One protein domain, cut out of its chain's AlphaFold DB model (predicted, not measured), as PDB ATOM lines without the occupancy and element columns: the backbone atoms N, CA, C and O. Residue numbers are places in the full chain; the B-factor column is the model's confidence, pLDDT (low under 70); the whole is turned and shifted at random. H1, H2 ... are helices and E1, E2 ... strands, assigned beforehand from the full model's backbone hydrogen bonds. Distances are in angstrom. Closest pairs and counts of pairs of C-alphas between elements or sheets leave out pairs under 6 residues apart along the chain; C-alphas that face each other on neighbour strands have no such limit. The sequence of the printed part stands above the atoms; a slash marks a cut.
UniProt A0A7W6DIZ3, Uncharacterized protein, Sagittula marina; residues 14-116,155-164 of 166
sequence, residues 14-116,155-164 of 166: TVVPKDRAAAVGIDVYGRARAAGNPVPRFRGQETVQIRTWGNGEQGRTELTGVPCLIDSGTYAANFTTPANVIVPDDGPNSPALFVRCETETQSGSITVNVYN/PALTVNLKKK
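Overview. This is residues 14 to 116 and 155 to 164 of the 166 residues of an uncharacterized protein of Sagittula marina (UniProt A0A7W6DIZ3). This is a long, narrow sandwich of two four-stranded sheets, with the E1 and E2 hairpin at one end of its longest axis and the short H1 among loops at the other. The sheet E4 - E3 - E6 - E7 is antiparallel and twisted; the other is branched and mixed, with E2 and E5 on one side of E1 and E8 on the other. The printed part has 113 residues, mostly strand, with one named helix and then eight named strands. It is only just compact, close to loose, with a radius of gyration of the C-alphas of 15.7 A, and spans 56 by 29 by 19 A.

Arrangement. Start at residues 14 to 29, which hold no named element. H1, residues 30 to 34, is on neither sheet; its O i to N i+4 pair is within hydrogen-bond range. E1, residues 44 to 56, pairs antiparallel with E5, residues 83 to 89 (N 48 and O 85, 2.8 A), parallel with E8, residues 157 to 160 (N 51 and O 157, 2.8 A), and in a hairpin with E2, residues 59 to 63 (N 54 and O 61, 3.0 A). E2 runs on into E3, residues 66 to 71, at 61 degrees. E3 forms a hairpin with E4, residues 75 to 81 (N 68 and O 79, 2.8 A). E6, residues 97 to 102, pairs antiparallel with E3 (N 69 and O 100, 2.8 A) and in a hairpin with E7, residues 106 to 112 (N 99 and O 110, 2.9 A). In the sandwich, two sheets face to face, the facing parts are 7.8 A centre to centre.

Along the chain. Find C-alpha 44 at (236.038, 168.783, 179.310); E1 runs 37.5 A to C-alpha 56. E7 spans 20.6 A; E8 ends at C-alpha 160, (221.506, 154.284, 199.804).

Size, cuts and confidence. The C-alphas of Gly 36 and Gln 58 are the farthest apart, 56.8 A. Residues 117 to 154 are not printed; C-alphas 116 and 155 are 10.5 A apart across the cut. Of the links printed whole, none is long. No printed residue is under 70 in pLDDT.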
ATOM      1  N   THR A  14     240.135 160.156 189.323       97.38
ATOM      2  CA  THR A  14     239.858 160.207 187.881       97.38
ATOM      3  C   THR A  14     239.436 158.839 187.358       97.38
ATOM      4  O   THR A  14     240.080 157.832 187.662       97.38
ATOM      5  N   VAL A  15     238.374 158.789 186.547       97.75
ATOM      6  CA  VAL A  15     237.991 157.542 185.873       97.75
ATOM      7  C   VAL A  15     239.006 157.116 184.826       97.75
ATOM      8  O   VAL A  15     239.748 157.914 184.254       97.75
ATOM      9  N   VAL A  16     239.011 155.818 184.557       98.00
ATOM     10  CA  VAL A  16     239.885 155.196 183.578       98.00
ATOM     11  C   VAL A  16     239.037 154.694 182.409       98.00
ATOM     12  O   VAL A  16     238.123 153.892 182.634       98.00
ATOM     13  N   PRO A  17     239.334 155.105 181.162       97.69
ATOM     14  CA  PRO A  17     238.731 154.511 179.973       97.69
ATOM     15  C   PRO A  17     238.937 152.997 179.932       97.69
ATOM     16  O   PRO A  17     240.045 152.504 180.169       97.69
ATOM     17  N   LYS A  18     237.878 152.256 179.601       97.50
ATOM     18  CA  LYS A  18     237.943 150.797 179.443       97.50
ATOM     19  C   LYS A  18     238.732 150.405 178.195       97.50
ATOM     20  O   LYS A  18     239.519 149.464 178.252       97.50
ATOM     21  N   ASP A  19     238.588 151.168 177.113       95.94
ATOM     22  CA  ASP A  19     239.456 151.081 175.938       95.94
ATOM     23  C   ASP A  19     240.495 152.212 175.958       95.94
ATOM     24  O   ASP A  19     240.292 153.312 175.439       95.94
ATOM     25  N   ARG A  20     241.645 151.937 176.581       93.94
ATOM     26  CA  ARG A  20     242.760 152.896 176.641       93.94
ATOM     27  C   ARG A  20     243.440 153.106 175.290       93.94
ATOM     28  O   ARG A  20     244.133 154.107 175.122       93.94
ATOM     29  N   ALA A  21     243.291 152.169 174.354       93.56
ATOM     30  CA  ALA A  21     243.881 152.296 173.032       93.56
ATOM     31  C   ALA A  21     243.096 153.306 172.188       93.56
ATOM     32  O   ALA A  21     243.720 154.050 171.440       93.56
ATOM     33  N   ALA A  22     241.772 153.381 172.349       90.88
ATOM     34  CA  ALA A  22     240.910 154.359 171.677       90.88
ATOM     35  C   ALA A  22     240.896 155.753 172.339       90.88
ATOM     36  O   ALA A  22     240.609 156.754 171.672       90.88
ATOM     37  N   ALA A  23     241.231 155.837 173.628       95.06
ATOM     38  CA  ALA A  23     241.172 157.076 174.396       95.06
ATOM     39  C   ALA A  23     242.404 157.992 174.223       95.06
ATOM     40  O   ALA A  23     243.506 157.556 173.871       95.06
ATOM     41  N   VAL A  24     242.219 159.280 174.538       95.62
ATOM     42  CA  VAL A  24     243.292 160.269 174.746       95.62
ATOM     43  C   VAL A  24     243.097 160.900 176.126       95.62
ATOM     44  O   VAL A  24     242.215 161.730 176.329       95.62
ATOM     45  N   GLY A  25     243.898 160.487 177.111       94.31
ATOM     46  CA  GLY A  25     243.644 160.853 178.507       94.31
ATOM     47  C   GLY A  25     242.329 160.239 178.999       94.31
ATOM     48  O   GLY A  25     242.178 159.020 178.958       94.31
ATOM     49  N   ILE A  26     241.394 161.077 179.456       94.81
ATOM     50  CA  ILE A  26     240.058 160.654 179.910       94.81
ATOM     51  C   ILE A  26     239.015 160.656 178.776       94.81
ATOM     52  O   ILE A  26     237.965 160.038 178.910       94.81
ATOM     53  N   ASP A  27     239.308 161.316 177.653       95.69
ATOM     54  CA  ASP A  27     238.426 161.392 176.487       95.69
ATOM     55  C   ASP A  27     238.377 160.034 175.779       95.69
ATOM     56  O   ASP A  27     239.297 159.661 175.038       95.69
ATOM     57  N   VAL A  28     237.296 159.288 176.021       96.06
ATOM     58  CA  VAL A  28     237.104 157.920 175.512       96.06
ATOM     59  C   VAL A  28     236.975 157.862 173.989       96.06
ATOM     60  O   VAL A  28     237.201 156.808 173.399       96.06
ATOM     61  N   TYR A  29     236.663 158.989 173.344       94.81
ATOM     62  CA  TYR A  29     236.501 159.090 171.896       94.81
ATOM     63  C   TYR A  29     237.663 159.817 171.210       94.81
ATOM     64  O   TYR A  29     237.620 160.020 169.995       94.81
ATOM     65  N   GLY A  30     238.711 160.199 171.948       94.62
ATOM     66  CA  GLY A  30     239.742 161.119 171.466       94.62
ATOM     67  C   GLY A  30     240.404 160.692 170.156       94.62
ATOM     68  O   GLY A  30     240.531 161.504 169.235       94.62
ATOM     69  N   ARG A  31     240.765 159.409 170.003       94.81
ATOM     70  CA  ARG A  31     241.382 158.935 168.751       94.81
ATOM     71  C   ARG A  31     240.389 158.778 167.614       94.81
ATOM     72  O   ARG A  31     240.725 159.097 166.478       94.81
ATOM     73  N   ALA A  32     239.174 158.319 167.908       94.12
ATOM     74  CA  ALA A  32     238.119 158.234 166.905       94.12
ATOM     75  C   ALA A  32     237.789 159.629 166.348       94.12
ATOM     76  O   ALA A  32     237.675 159.792 165.135       94.12
ATOM     77  N   ARG A  33     237.736 160.646 167.216       94.62
ATOM     78  CA  ARG A  33     237.523 162.042 166.818       94.62
ATOM     79  C   ARG A  33     238.681 162.577 165.980       94.62
ATOM     80  O   ARG A  33     238.441 163.194 164.948       94.62
ATOM     81  N   ALA A  34     239.924 162.297 166.373       94.75
ATOM     82  CA  ALA A  34     241.111 162.679 165.601       94.75
ATOM     83  C   ALA A  34     241.160 162.024 164.206       94.75
ATOM     84  O   ALA A  34     241.712 162.607 163.276       94.75
ATOM     85  N   ALA A  35     240.557 160.844 164.047       95.69
ATOM     86  CA  ALA A  35     240.410 160.159 162.763       95.69
ATOM     87  C   ALA A  35     239.241 160.686 161.902       95.69
ATOM     88  O   ALA A  35     239.025 160.180 160.804       95.69
ATOM     89  N   GLY A  36     238.484 161.682 162.377       94.44
ATOM     90  CA  GLY A  36     237.345 162.258 161.658       94.44
ATOM     91  C   GLY A  36     236.039 161.470 161.792       94.44
ATOM     92  O   GLY A  36     235.089 161.751 161.066       94.44
ATOM     93  N   ASN A  37     235.961 160.501 162.712       94.50
ATOM     94  CA  ASN A  37     234.717 159.771 162.950       94.50
ATOM     95  C   ASN A  37     233.668 160.682 163.618       94.50
ATOM     96  O   ASN A  37     234.025 161.491 164.482       94.50
ATOM     97  N   PRO A  38     232.371 160.522 163.291       92.62
ATOM     98  CA  PRO A  38     231.288 161.262 163.930       92.62
ATOM     99  C   PRO A  38     231.016 160.693 165.332       92.62
ATOM    100  O   PRO A  38     230.158 159.836 165.520       92.62
ATOM    101  N   VAL A  39     231.788 161.147 166.317       93.12
ATOM    102  CA  VAL A  39     231.691 160.744 167.731       93.12
ATOM    103  C   VAL A  39     231.326 161.937 168.614       93.12
ATOM    104  O   VAL A  39     231.546 163.080 168.199       93.12
ATOM    105  N   PRO A  40     230.808 161.706 169.836       93.19
ATOM    106  CA  PRO A  40     230.544 162.780 170.782       93.19
ATOM    107  C   PRO A  40     231.731 163.733 170.958       93.19
ATOM    108  O   PRO A  40     232.907 163.338 170.953       93.19
ATOM    109  N   ARG A  41     231.410 165.019 171.093       91.56
ATOM    110  CA  ARG A  41     232.391 166.071 171.350       91.56
ATOM    111  C   ARG A  41     232.777 166.053 172.823       91.56
ATOM    112  O   ARG A  41     231.916 166.245 173.669       91.56
ATOM    113  N   PHE A  42     234.074 165.956 173.089       94.00
ATOM    114  CA  PHE A  42     234.634 166.168 174.416       94.00
ATOM    115  C   PHE A  42     234.604 167.661 174.748       94.00
ATOM    116  O   PHE A  42     235.169 168.479 174.012       94.00
ATOM    117  N   ARG A  43     233.915 168.013 175.829       93.38
ATOM    118  CA  ARG A  43     233.738 169.386 176.325       93.38
ATOM    119  C   ARG A  43     234.605 169.683 177.539       93.38
ATOM    120  O   ARG A  43     234.860 170.846 177.832       93.38
ATOM    121  N   GLY A  44     235.136 168.647 178.181       94.00
ATOM    122  CA  GLY A  44     236.038 168.783 179.310       94.00
ATOM    123  C   GLY A  44     235.833 167.671 180.322       94.00
ATOM    124  O   GLY A  44     235.629 166.511 179.971       94.00
ATOM    125  N   GLN A  45     235.943 168.030 181.592       94.94
ATOM    126  CA  GLN A  45     235.814 167.101 182.702       94.94
ATOM    127  C   GLN A  45     234.819 167.662 183.703       94.94
ATOM    128  O   GLN A  45     234.825 168.865 183.955       94.94
ATOM    129  N   GLU A  46     234.040 166.778 184.312       93.56
ATOM    130  CA  GLU A  46     233.104 167.120 185.374       93.56
ATOM    131  C   GLU A  46     233.484 166.402 186.668       93.56
ATOM    132  O   GLU A  46     233.978 165.272 186.653       93.56
ATOM    133  N   THR A  47     233.259 167.061 187.807       94.94
ATOM    134  CA  THR A  47     233.480 166.460 189.128       94.94
ATOM    135  C   THR A  47     232.160 166.014 189.740       94.94
ATOM    136  O   THR A  47     231.337 166.827 190.147       94.94
ATOM    137  N   VAL A  48     231.987 164.704 189.884       96.19
ATOM    138  CA  VAL A  48     230.809 164.090 190.496       96.19
ATOM    139  C   VAL A  48     231.083 163.816 191.969       96.19
ATOM    140  O   VAL A  48     231.936 162.996 192.317       96.19
ATOM    141  N   GLN A  49     230.341 164.481 192.852       96.50
ATOM    142  CA  GLN A  49     230.374 164.179 194.281       96.50
ATOM    143  C   GLN A  49     229.534 162.933 194.570       96.50
ATOM    144  O   GLN A  49     228.363 162.875 194.200       96.50
ATOM    145  N   ILE A  50     230.107 161.960 195.280       97.12
ATOM    146  CA  ILE A  50     229.446 160.696 195.615       97.12
ATOM    147  C   ILE A  50     229.529 160.448 197.120       97.12
ATOM    148  O   ILE A  50     230.607 160.468 197.716       97.12
ATOM    149  N   ARG A  51     228.372 160.188 197.732       97.06
ATOM    150  CA  ARG A  51     228.192 159.914 199.164       97.06
ATOM    151  C   ARG A  51     227.401 158.629 199.376       97.06
ATOM    152  O   ARG A  51     226.617 158.215 198.522       97.06
ATOM    153  N   THR A  52     227.571 158.014 200.540       97.31
ATOM    154  CA  THR A  52     226.882 156.773 200.922       97.31
ATOM    155  C   THR A  52     226.116 156.951 202.213       97.31
ATOM    156  O   THR A  52     226.662 157.440 203.194       97.31
ATOM    157  N   TRP A  53     224.871 156.491 202.235       96.62
ATOM    158  CA  TRP A  53     224.038 156.459 203.434       96.62
ATOM    159  C   TRP A  53     223.601 155.031 203.712       96.62
ATOM    160  O   TRP A  53     223.194 154.319 202.800       96.62
ATOM    161  N   GLY A  54     223.642 154.615 204.969       95.38
ATOM    162  CA  GLY A  54     223.260 153.264 205.368       95.38
ATOM    163  C   GLY A  54     222.948 153.185 206.853       95.38
ATOM    164  O   GLY A  54     222.772 154.205 207.516       95.38
ATOM    165  N   ASN A  55     222.851 151.966 207.374       92.88
ATOM    166  CA  ASN A  55     222.661 151.742 208.803       92.88
ATOM    167  C   ASN A  55     224.021 151.802 209.508       92.88
ATOM    168  O   ASN A  55     224.898 150.995 209.198       92.88
ATOM    169  N   GLY A  56     224.181 152.748 210.431       85.38
ATOM    170  CA  GLY A  56     225.246 152.773 211.431       85.38
ATOM    171  C   GLY A  56     224.736 152.302 212.795       85.38
ATOM    172  O   GLY A  56     223.599 151.846 212.922       85.38
ATOM    173  N   GLU A  57     225.565 152.441 213.828       81.19
ATOM    174  CA  GLU A  57     225.249 151.976 215.191       81.19
ATOM    175  C   GLU A  57     224.002 152.649 215.786       81.19
ATOM    176  O   GLU A  57     223.212 152.004 216.471       81.19
ATOM    177  N   GLN A  58     223.793 153.936 215.492       84.00
ATOM    178  CA  GLN A  58     222.704 154.754 216.047       84.00
ATOM    179  C   GLN A  58     221.534 154.958 215.066       84.00
ATOM    180  O   GLN A  58     220.707 155.849 215.250       84.00
ATOM    181  N   GLY A  59     221.452 154.143 214.010       87.69
ATOM    182  CA  GLY A  59     220.429 154.252 212.971       87.69
ATOM    183  C   GLY A  59     220.989 154.722 211.632       87.69
ATOM    184  O   GLY A  59     222.152 154.483 211.307       87.69
ATOM    185  N   ARG A  60     220.145 155.339 210.799       92.19
ATOM    186  CA  ARG A  60     220.544 155.732 209.443       92.19
ATOM    187  C   ARG A  60     221.490 156.930 209.484       92.19
ATOM    188  O   ARG A  60     221.123 157.977 210.005       92.19
ATOM    189  N   THR A  61     222.672 156.782 208.895       94.31
ATOM    190  CA  THR A  61     223.722 157.808 208.891       94.31
ATOM    191  C   THR A  61     224.518 157.787 207.585       94.31
ATOM    192  O   THR A  61     224.458 156.811 206.826       94.31
ATOM    193  N   GLU A  62     225.253 158.866 207.312       94.50
ATOM    194  CA  GLU A  62     226.277 158.876 206.269       94.50
ATOM    195  C   GLU A  62     227.421 157.942 206.688       94.50
ATOM    196  O   GLU A  62     227.887 157.972 207.826       94.50
ATOM    197  N   LEU A  63     227.844 157.084 205.764       93.44
ATOM    198  CA  LEU A  63     228.937 156.140 205.969       93.44
ATOM    199  C   LEU A  63     230.186 156.646 205.249       93.44
ATOM    200  O   LEU A  63     230.101 157.081 204.098       93.44
ATOM    201  N   THR A  64     231.334 156.542 205.913       93.75
ATOM    202  CA  THR A  64     232.656 156.861 205.363       93.75
ATOM    203  C   THR A  64     233.459 155.584 205.122       93.75
ATOM    204  O   THR A  64     233.193 154.541 205.720       93.75
ATOM    205  N   GLY A  65     234.427 155.645 204.210       93.50
ATOM    206  CA  GLY A  65     235.292 154.517 203.871       93.50
ATOM    207  C   GLY A  65     234.591 153.380 203.123       93.50
ATOM    208  O   GLY A  65     235.150 152.292 203.054       93.50
ATOM    209  N   VAL A  66     233.390 153.593 202.570       96.56
ATOM    210  CA  VAL A  66     232.657 152.531 201.860       96.56
ATOM    211  C   VAL A  66     233.263 152.330 200.467       96.56
ATOM    212  O   VAL A  66     233.273 153.282 199.685       96.56
ATOM    213  N   PRO A  67     233.736 151.118 200.124       97.94
ATOM    214  CA  PRO A  67     234.205 150.804 198.780       97.94
ATOM    215  C   PRO A  67     233.087 150.918 197.742       97.94
ATOM    216  O   PRO A  67     231.984 150.389 197.920       97.94
ATOM    217  N   CYS A  68     233.394 151.584 196.634       98.31
ATOM    218  CA  CYS A  68     232.483 151.802 195.526       98.31
ATOM    219  C   CYS A  68     233.173 151.598 194.175       98.31
ATOM    220  O   CYS A  68     234.358 151.892 194.002       98.31
ATOM    221  N   LEU A  69     232.376 151.161 193.205       98.38
ATOM    222  CA  LEU A  69     232.689 151.132 191.785       98.38
ATOM    223  C   LEU A  69     231.760 152.115 191.068       98.38
ATOM    224  O   LEU A  69     230.550 152.118 191.310       98.38
ATOM    225  N   ILE A  70     232.316 152.897 190.149       98.50
ATOM    226  CA  ILE A  70     231.560 153.611 189.119       98.50
ATOM    227  C   ILE A  70     231.851 152.991 187.756       98.50
ATOM    228  O   ILE A  70     233.000 152.664 187.457       98.50
ATOM    229  N   ASP A  71     230.816 152.839 186.940       98.25
ATOM    230  CA  ASP A  71     230.878 152.275 185.597       98.25
ATOM    231  C   ASP A  71     229.897 153.015 184.677       98.25
ATOM    232  O   ASP A  71     228.722 153.160 185.008       98.25
ATOM    233  N   SER A  72     230.370 153.485 183.526       97.12
ATOM    234  CA  SER A  72     229.539 154.141 182.504       97.12
ATOM    235  C   SER A  72     229.311 153.303 181.243       97.12
ATOM    236  O   SER A  72     228.724 153.759 180.266       97.12
ATOM    237  N   GLY A  73     229.847 152.086 181.213       96.81
ATOM    238  CA  GLY A  73     230.000 151.267 180.015       96.81
ATOM    239  C   GLY A  73     231.297 151.550 179.249       96.81
ATOM    240  O   GLY A  73     231.875 150.609 178.709       96.81
ATOM    241  N   THR A  74     231.812 152.785 179.262       96.44
ATOM    242  CA  THR A  74     233.021 153.193 178.511       96.44
ATOM    243  C   THR A  74     234.215 153.550 179.400       96.44
ATOM    244  O   THR A  74     235.363 153.447 178.965       96.44
ATOM    245  N   TYR A  75     233.977 153.898 180.663       98.00
ATOM    246  CA  TYR A  75     235.000 154.163 181.674       98.00
ATOM    247  C   TYR A  75     234.558 153.647 183.047       98.00
ATOM    248  O   TYR A  75     233.377 153.382 183.277       98.00
ATOM    249  N   ALA A  76     235.516 153.469 183.956       98.44
ATOM    250  CA  ALA A  76     235.248 153.019 185.318       98.44
ATOM    251  C   ALA A  76     236.285 153.538 186.325       98.44
ATOM    252  O   ALA A  76     237.398 153.915 185.952       98.44
ATOM    253  N   ALA A  77     235.936 153.518 187.612       98.25
ATOM    254  CA  ALA A  77     236.872 153.742 188.715       98.25
ATOM    255  C   ALA A  77     236.447 152.986 189.973       98.25
ATOM    256  O   ALA A  77     235.259 152.758 190.196       98.25
ATOM    257  N   ASN A  78     237.426 152.678 190.822       98.06
ATOM    258  CA  ASN A  78     237.197 152.249 192.198       98.06
ATOM    259  C   ASN A  78     237.584 153.387 193.142       98.06
ATOM    260  O   ASN A  78     238.597 154.051 192.921       98.06
ATOM    261  N   PHE A  79     236.789 153.608 194.182       97.38
ATOM    262  CA  PHE A  79     237.003 154.670 195.164       97.38
ATOM    263  C   PHE A  79     236.332 154.320 196.494       97.38
ATOM    264  O   PHE A  79     235.589 153.345 196.594       97.38
ATOM    265  N   THR A  80     236.586 155.124 197.523       97.00
ATOM    266  CA  THR A  80     235.928 155.018 198.831       97.00
ATOM    267  C   THR A  80     235.167 156.298 199.133       97.00
ATOM    268  O   THR A  80     235.748 157.378 199.027       97.00
ATOM    269  N   THR A  81     233.894 156.210 199.511       95.38
ATOM    270  CA  THR A  81     233.061 157.390 199.799       95.38
ATOM    271  C   THR A  81     233.303 157.978 201.196       95.38
ATOM    272  O   THR A  81     233.683 157.249 202.113       95.38
ATOM    273  N   PRO A  82     233.044 159.284 201.396       96.25
ATOM    274  CA  PRO A  82     232.630 160.250 200.378       96.25
ATOM    275  C   PRO A  82     233.803 160.625 199.451       96.25
ATOM    276  O   PRO A  82     234.952 160.674 199.881       96.25
ATOM    277  N   ALA A  83     233.518 160.842 198.166       96.25
ATOM    278  CA  ALA A  83     234.546 161.075 197.148       96.25
ATOM    279  C   ALA A  83     234.096 162.071 196.079       96.25
ATOM    280  O   ALA A  83     232.910 162.169 195.762       96.25
ATOM    281  N   ASN A  84     235.074 162.756 195.490       96.62
ATOM    282  CA  ASN A  84     234.925 163.503 194.248       96.62
ATOM    283  C   ASN A  84     235.508 162.662 193.110       96.62
ATOM    284  O   ASN A  84     236.681 162.291 193.161       96.62
ATOM    285  N   VAL A  85     234.703 162.349 192.097       97.44
ATOM    286  CA  VAL A  85     235.118 161.535 190.950       97.44
ATOM    287  C   VAL A  85     235.109 162.388 189.690       97.44
ATOM    288  O   VAL A  85     234.090 162.979 189.354       97.44
ATOM    289  N   ILE A  86     236.237 162.448 188.990       97.75
ATOM    290  CA  ILE A  86     236.387 163.203 187.746       97.75
ATOM    291  C   ILE A  86     235.993 162.304 186.570       97.75
ATOM    292  O   ILE A  86     236.591 161.239 186.393       97.75
ATOM    293  N   VAL A  87     235.019 162.743 185.770       97.50
ATOM    294  CA  VAL A  87     234.473 162.037 184.596       97.50
ATOM    295  C   VAL A  87     234.566 162.901 183.329       97.50
ATOM    296  O   VAL A  87     234.638 164.124 183.444       97.50
ATOM    297  N   PRO A  88     234.581 162.312 182.118       97.00
ATOM    298  CA  PRO A  88     234.450 163.064 180.870       97.00
ATOM    299  C   PRO A  88     233.109 163.787 180.787       97.00
ATOM    300  O   PRO A  88     232.079 163.208 181.136       97.00
ATOM    301  N   ASP A  89     233.133 165.008 180.262       95.56
ATOM    302  CA  ASP A  89     231.938 165.711 179.808       95.56
ATOM    303  C   ASP A  89     231.847 165.631 178.276       95.56
ATOM    304  O   ASP A  89     232.630 166.258 177.558       95.56
ATOM    305  N   ASP A  90     230.887 164.847 177.787       94.69
ATOM    306  CA  ASP A  90     230.506 164.728 176.375       94.69
ATOM    307  C   ASP A  90     229.162 165.449 176.085       94.69
ATOM    308  O   ASP A  90     228.473 165.180 175.090       94.69
ATOM    309  N   GLY A  91     228.759 166.368 176.971       93.25
ATOM    310  CA  GLY A  91     227.520 167.133 176.907       93.25
ATOM    311  C   GLY A  91     226.273 166.243 177.017       93.25
ATOM    312  O   GLY A  91     226.203 165.392 177.909       93.25
ATOM    313  N   PRO A  92     225.287 166.370 176.105       91.88
ATOM    314  CA  PRO A  92     224.080 165.536 176.116       91.88
ATOM    315  C   PRO A  92     224.360 164.050 175.847       91.88
ATOM    316  O   PRO A  92     223.503 163.211 176.110       91.88
ATOM    317  N   ASN A  93     225.538 163.723 175.305       93.69
ATOM    318  CA  ASN A  93     225.943 162.355 174.981       93.69
ATOM    319  C   ASN A  93     226.773 161.700 176.095       93.69
ATOM    320  O   ASN A  93     227.238 160.571 175.925       93.69
ATOM    321  N   SER A  94     226.970 162.396 177.217       95.75
ATOM    322  CA  SER A  94     227.629 161.839 178.393       95.75
ATOM    323  C   SER A  94     226.885 160.582 178.868       95.75
ATOM    324  O   SER A  94     225.667 160.627 179.074       95.75
ATOM    325  N   PRO A  95     227.576 159.438 179.026       95.94
ATOM    326  CA  PRO A  95     226.927 158.166 179.329       95.94
ATOM    327  C   PRO A  95     226.303 158.156 180.730       95.94
ATOM    328  O   PRO A  95     226.720 158.883 181.628       95.94
ATOM    329  N   ALA A  96     225.320 157.290 180.961       97.62
ATOM    330  CA  ALA A  96     224.787 157.096 182.306       97.62
ATOM    331  C   ALA A  96     225.883 156.575 183.254       97.62
ATOM    332  O   ALA A  96     226.669 155.711 182.871       97.62
ATOM    333  N   LEU A  97     225.912 157.051 184.500       98.31
ATOM    334  CA  LEU A  97     226.814 156.541 185.533       98.31
ATOM    335  C   LEU A  97     226.071 155.524 186.388       98.31
ATOM    336  O   LEU A  97     225.122 155.879 187.088       98.31
ATOM    337  N   PHE A  98     226.522 154.276 186.366       98.56
ATOM    338  CA  PHE A  98     226.147 153.269 187.345       98.56
ATOM    339  C   PHE A  98     227.156 153.288 188.491       98.56
ATOM    340  O   PHE A  98     228.345 153.050 188.290       98.56
ATOM    341  N   VAL A  99     226.688 153.561 189.705       98.56
ATOM    342  CA  VAL A  99     227.509 153.516 190.917       98.56
ATOM    343  C   VAL A  99     226.989 152.410 191.813       98.56
ATOM    344  O   VAL A  99     225.804 152.383 192.151       98.56
ATOM    345  N   ARG A 100     227.882 151.523 192.242       98.44
ATOM    346  CA  ARG A 100     227.605 150.486 193.234       98.44
ATOM    347  C   ARG A 100     228.563 150.639 194.399       98.44
ATOM    348  O   ARG A 100     229.766 150.722 194.198       98.44
ATOM    349  N   CYS A 101     228.017 150.620 195.604       98.25
ATOM    350  CA  CYS A 101     228.776 150.681 196.842       98.25
ATOM    351  C   CYS A 101     228.375 149.516 197.737       98.25
ATOM    352  O   CYS A 101     227.190 149.173 197.830       98.25
ATOM    353  N   GLU A 102     229.345 148.914 198.412       97.50
ATOM    354  CA  GLU A 102     229.075 147.806 199.318       97.50
ATOM    355  C   GLU A 102     230.058 147.745 200.480       97.50
ATOM    356  O   GLU A 102     231.241 148.031 200.349       97.50
ATOM    357  N   THR A 103     229.533 147.345 201.630       95.31
ATOM    358  CA  THR A 103     230.299 146.889 202.788       95.31
ATOM    359  C   THR A 103     230.150 145.372 202.897       95.31
ATOM    360  O   THR A 103     229.537 144.736 202.035       95.31
ATOM    361  N   GLU A 104     230.654 144.761 203.967       93.12
ATOM    362  CA  GLU A 104     230.417 143.340 204.245       93.12
ATOM    363  C   GLU A 104     228.914 143.022 204.322       93.12
ATOM    364  O   GLU A 104     228.440 142.099 203.659       93.12
ATOM    365  N   THR A 105     228.141 143.854 205.027       93.88
ATOM    366  CA  THR A 105     226.742 143.579 205.405       93.88
ATOM    367  C   THR A 105     225.698 144.396 204.642       93.88
ATOM    368  O   THR A 105     224.503 144.100 204.722       93.88
ATOM    369  N   GLN A 106     226.102 145.439 203.911       96.19
ATOM    370  CA  GLN A 106     225.182 146.343 203.217       96.19
ATOM    371  C   GLN A 106     225.624 146.592 201.774       96.19
ATOM    372  O   GLN A 106     226.811 146.601 201.467       96.19
ATOM    373  N   SER A 107     224.673 146.808 200.871       97.56
ATOM    374  CA  SER A 107     224.946 147.162 199.476       97.56
ATOM    375  C   SER A 107     223.880 148.092 198.920       97.56
ATOM    376  O   SER A 107     222.718 148.039 199.332       97.56
ATOM    377  N   GLY A 108     224.259 148.909 197.948       97.88
ATOM    378  CA  GLY A 108     223.346 149.765 197.208       97.88
ATOM    379  C   GLY A 108     223.921 150.129 195.848       97.88
ATOM    380  O   GLY A 108     225.134 150.084 195.635       97.88
ATOM    381  N   SER A 109     223.040 150.497 194.927       97.94
ATOM    382  CA  SER A 109     223.430 151.014 193.623       97.94
ATOM    383  C   SER A 109     222.465 152.089 193.147       97.94
ATOM    384  O   SER A 109     221.297 152.110 193.545       97.94
ATOM    385  N   ILE A 110     222.953 152.963 192.280       98.12
ATOM    386  CA  ILE A 110     222.172 153.993 191.601       98.12
ATOM    387  C   ILE A 110     222.674 154.129 190.166       98.12
ATOM    388  O   ILE A 110     223.864 153.963 189.908       98.12
ATOM    389  N   THR A 111     221.764 154.451 189.252       97.94
ATOM    390  CA  THR A 111     222.105 154.897 187.902       97.94
ATOM    391  C   THR A 111     221.646 156.334 187.748       97.94
ATOM    392  O   THR A 111     220.504 156.644 188.092       97.94
ATOM    393  N   VAL A 112     222.510 157.200 187.227       96.88
ATOM    394  CA  VAL A 112     222.162 158.590 186.924       96.88
ATOM    395  C   VAL A 112     222.516 158.960 185.497       96.88
ATOM    396  O   VAL A 112     223.493 158.468 184.941       96.88
ATOM    397  N   ASN A 113     221.722 159.858 184.930       97.06
ATOM    398  CA  ASN A 113     222.002 160.489 183.650       97.06
ATOM    399  C   ASN A 113     222.458 161.927 183.889       97.06
ATOM    400  O   ASN A 113     222.204 162.497 184.955       97.06
ATOM    401  N   VAL A 114     223.089 162.510 182.874       94.81
ATOM    402  CA  VAL A 114     223.294 163.955 182.840       94.81
ATOM    403  C   VAL A 114     221.970 164.703 182.730       94.81
ATOM    404  O   VAL A 114     220.978 164.184 182.209       94.81
ATOM    405  N   TYR A 115     221.963 165.944 183.200       91.56
ATOM    406  CA  TYR A 115     220.876 166.895 183.006       91.56
ATOM    407  C   TYR A 115     221.423 168.197 182.408       91.56
ATOM    408  O   TYR A 115     222.594 168.518 182.589       91.56
ATOM    409  N   ASN A 116     220.575 168.935 181.687       90.75
ATOM    410  CA  ASN A 116     220.922 170.244 181.131       90.75
ATOM    411  C   ASN A 116     220.800 171.308 182.237       90.75
ATOM    412  O   ASN A 116     219.693 171.730 182.594       90.75
ATOM    413  N   PRO A 155     224.143 165.129 188.741       94.19
ATOM    414  CA  PRO A 155     223.775 165.525 190.088       94.19
ATOM    415  C   PRO A 155     224.765 164.938 191.101       94.19
ATOM    416  O   PRO A 155     225.383 163.897 190.861       94.19
ATOM    417  N   ALA A 156     224.855 165.551 192.281       94.00
ATOM    418  CA  ALA A 156     225.514 164.911 193.414       94.00
ATOM    419  C   ALA A 156     224.811 163.584 193.751       94.00
ATOM    420  O   ALA A 156     223.580 163.509 193.836       94.00
ATOM    421  N   LEU A 157     225.594 162.526 193.953       96.25
ATOM    422  CA  LEU A 157     225.092 161.169 194.110       96.25
ATOM    423  C   LEU A 157     225.045 160.757 195.570       96.25
ATOM    424  O   LEU A 157     226.017 160.882 196.310       96.25
ATOM    425  N   THR A 158     223.906 160.193 195.964       97.19
ATOM    426  CA  THR A 158     223.730 159.539 197.259       97.19
ATOM    427  C   THR A 158     223.331 158.086 197.042       97.19
ATOM    428  O   THR A 158     222.211 157.788 196.624       97.19
ATOM    429  N   VAL A 159     224.245 157.166 197.352       97.62
ATOM    430  CA  VAL A 159     223.988 155.726 197.296       97.62
ATOM    431  C   VAL A 159     223.420 155.272 198.635       97.62
ATOM    432  O   VAL A 159     224.078 155.347 199.672       97.62
ATOM    433  N   ASN A 160     222.181 154.788 198.613       97.62
ATOM    434  CA  ASN A 160     221.506 154.284 199.804       97.62
ATOM    435  C   ASN A 160     221.749 152.780 199.947       97.62
ATOM    436  O   ASN A 160     221.188 151.983 199.191       97.62
ATOM    437  N   LEU A 161     222.567 152.397 200.924       97.31
ATOM    438  CA  LEU A 161     222.852 151.007 201.235       97.31
ATOM    439  C   LEU A 161     221.691 150.377 202.008       97.31
ATOM    440  O   LEU A 161     221.093 150.981 202.902       97.31
ATOM    441  N   LYS A 162     221.394 149.126 201.670       94.81
ATOM    442  CA  LYS A 162     220.438 148.265 202.369       94.81
ATOM    443  C   LYS A 162     221.164 147.006 202.827       94.81
ATOM    444  O   LYS A 162     222.163 146.631 202.218       94.81
ATOM    445  N   LYS A 163     220.664 146.348 203.879       92.31
ATOM    446  CA  LYS A 163     221.196 145.044 204.303       92.31
ATOM    447  C   LYS A 163     221.178 144.068 203.127       92.31
ATOM    448  O   LYS A 163     220.184 144.021 202.392       92.31
ATOM    449  N   LYS A 164     222.266 143.319 202.952       90.25
ATOM    450  CA  LYS A 164     222.305 142.214 201.994       90.25
ATOM    451  C   LYS A 164     221.302 141.147 202.444       90.25
ATOM    452  O   LYS A 164     221.054 140.993 203.639       90.25
TER     453      LYS A 164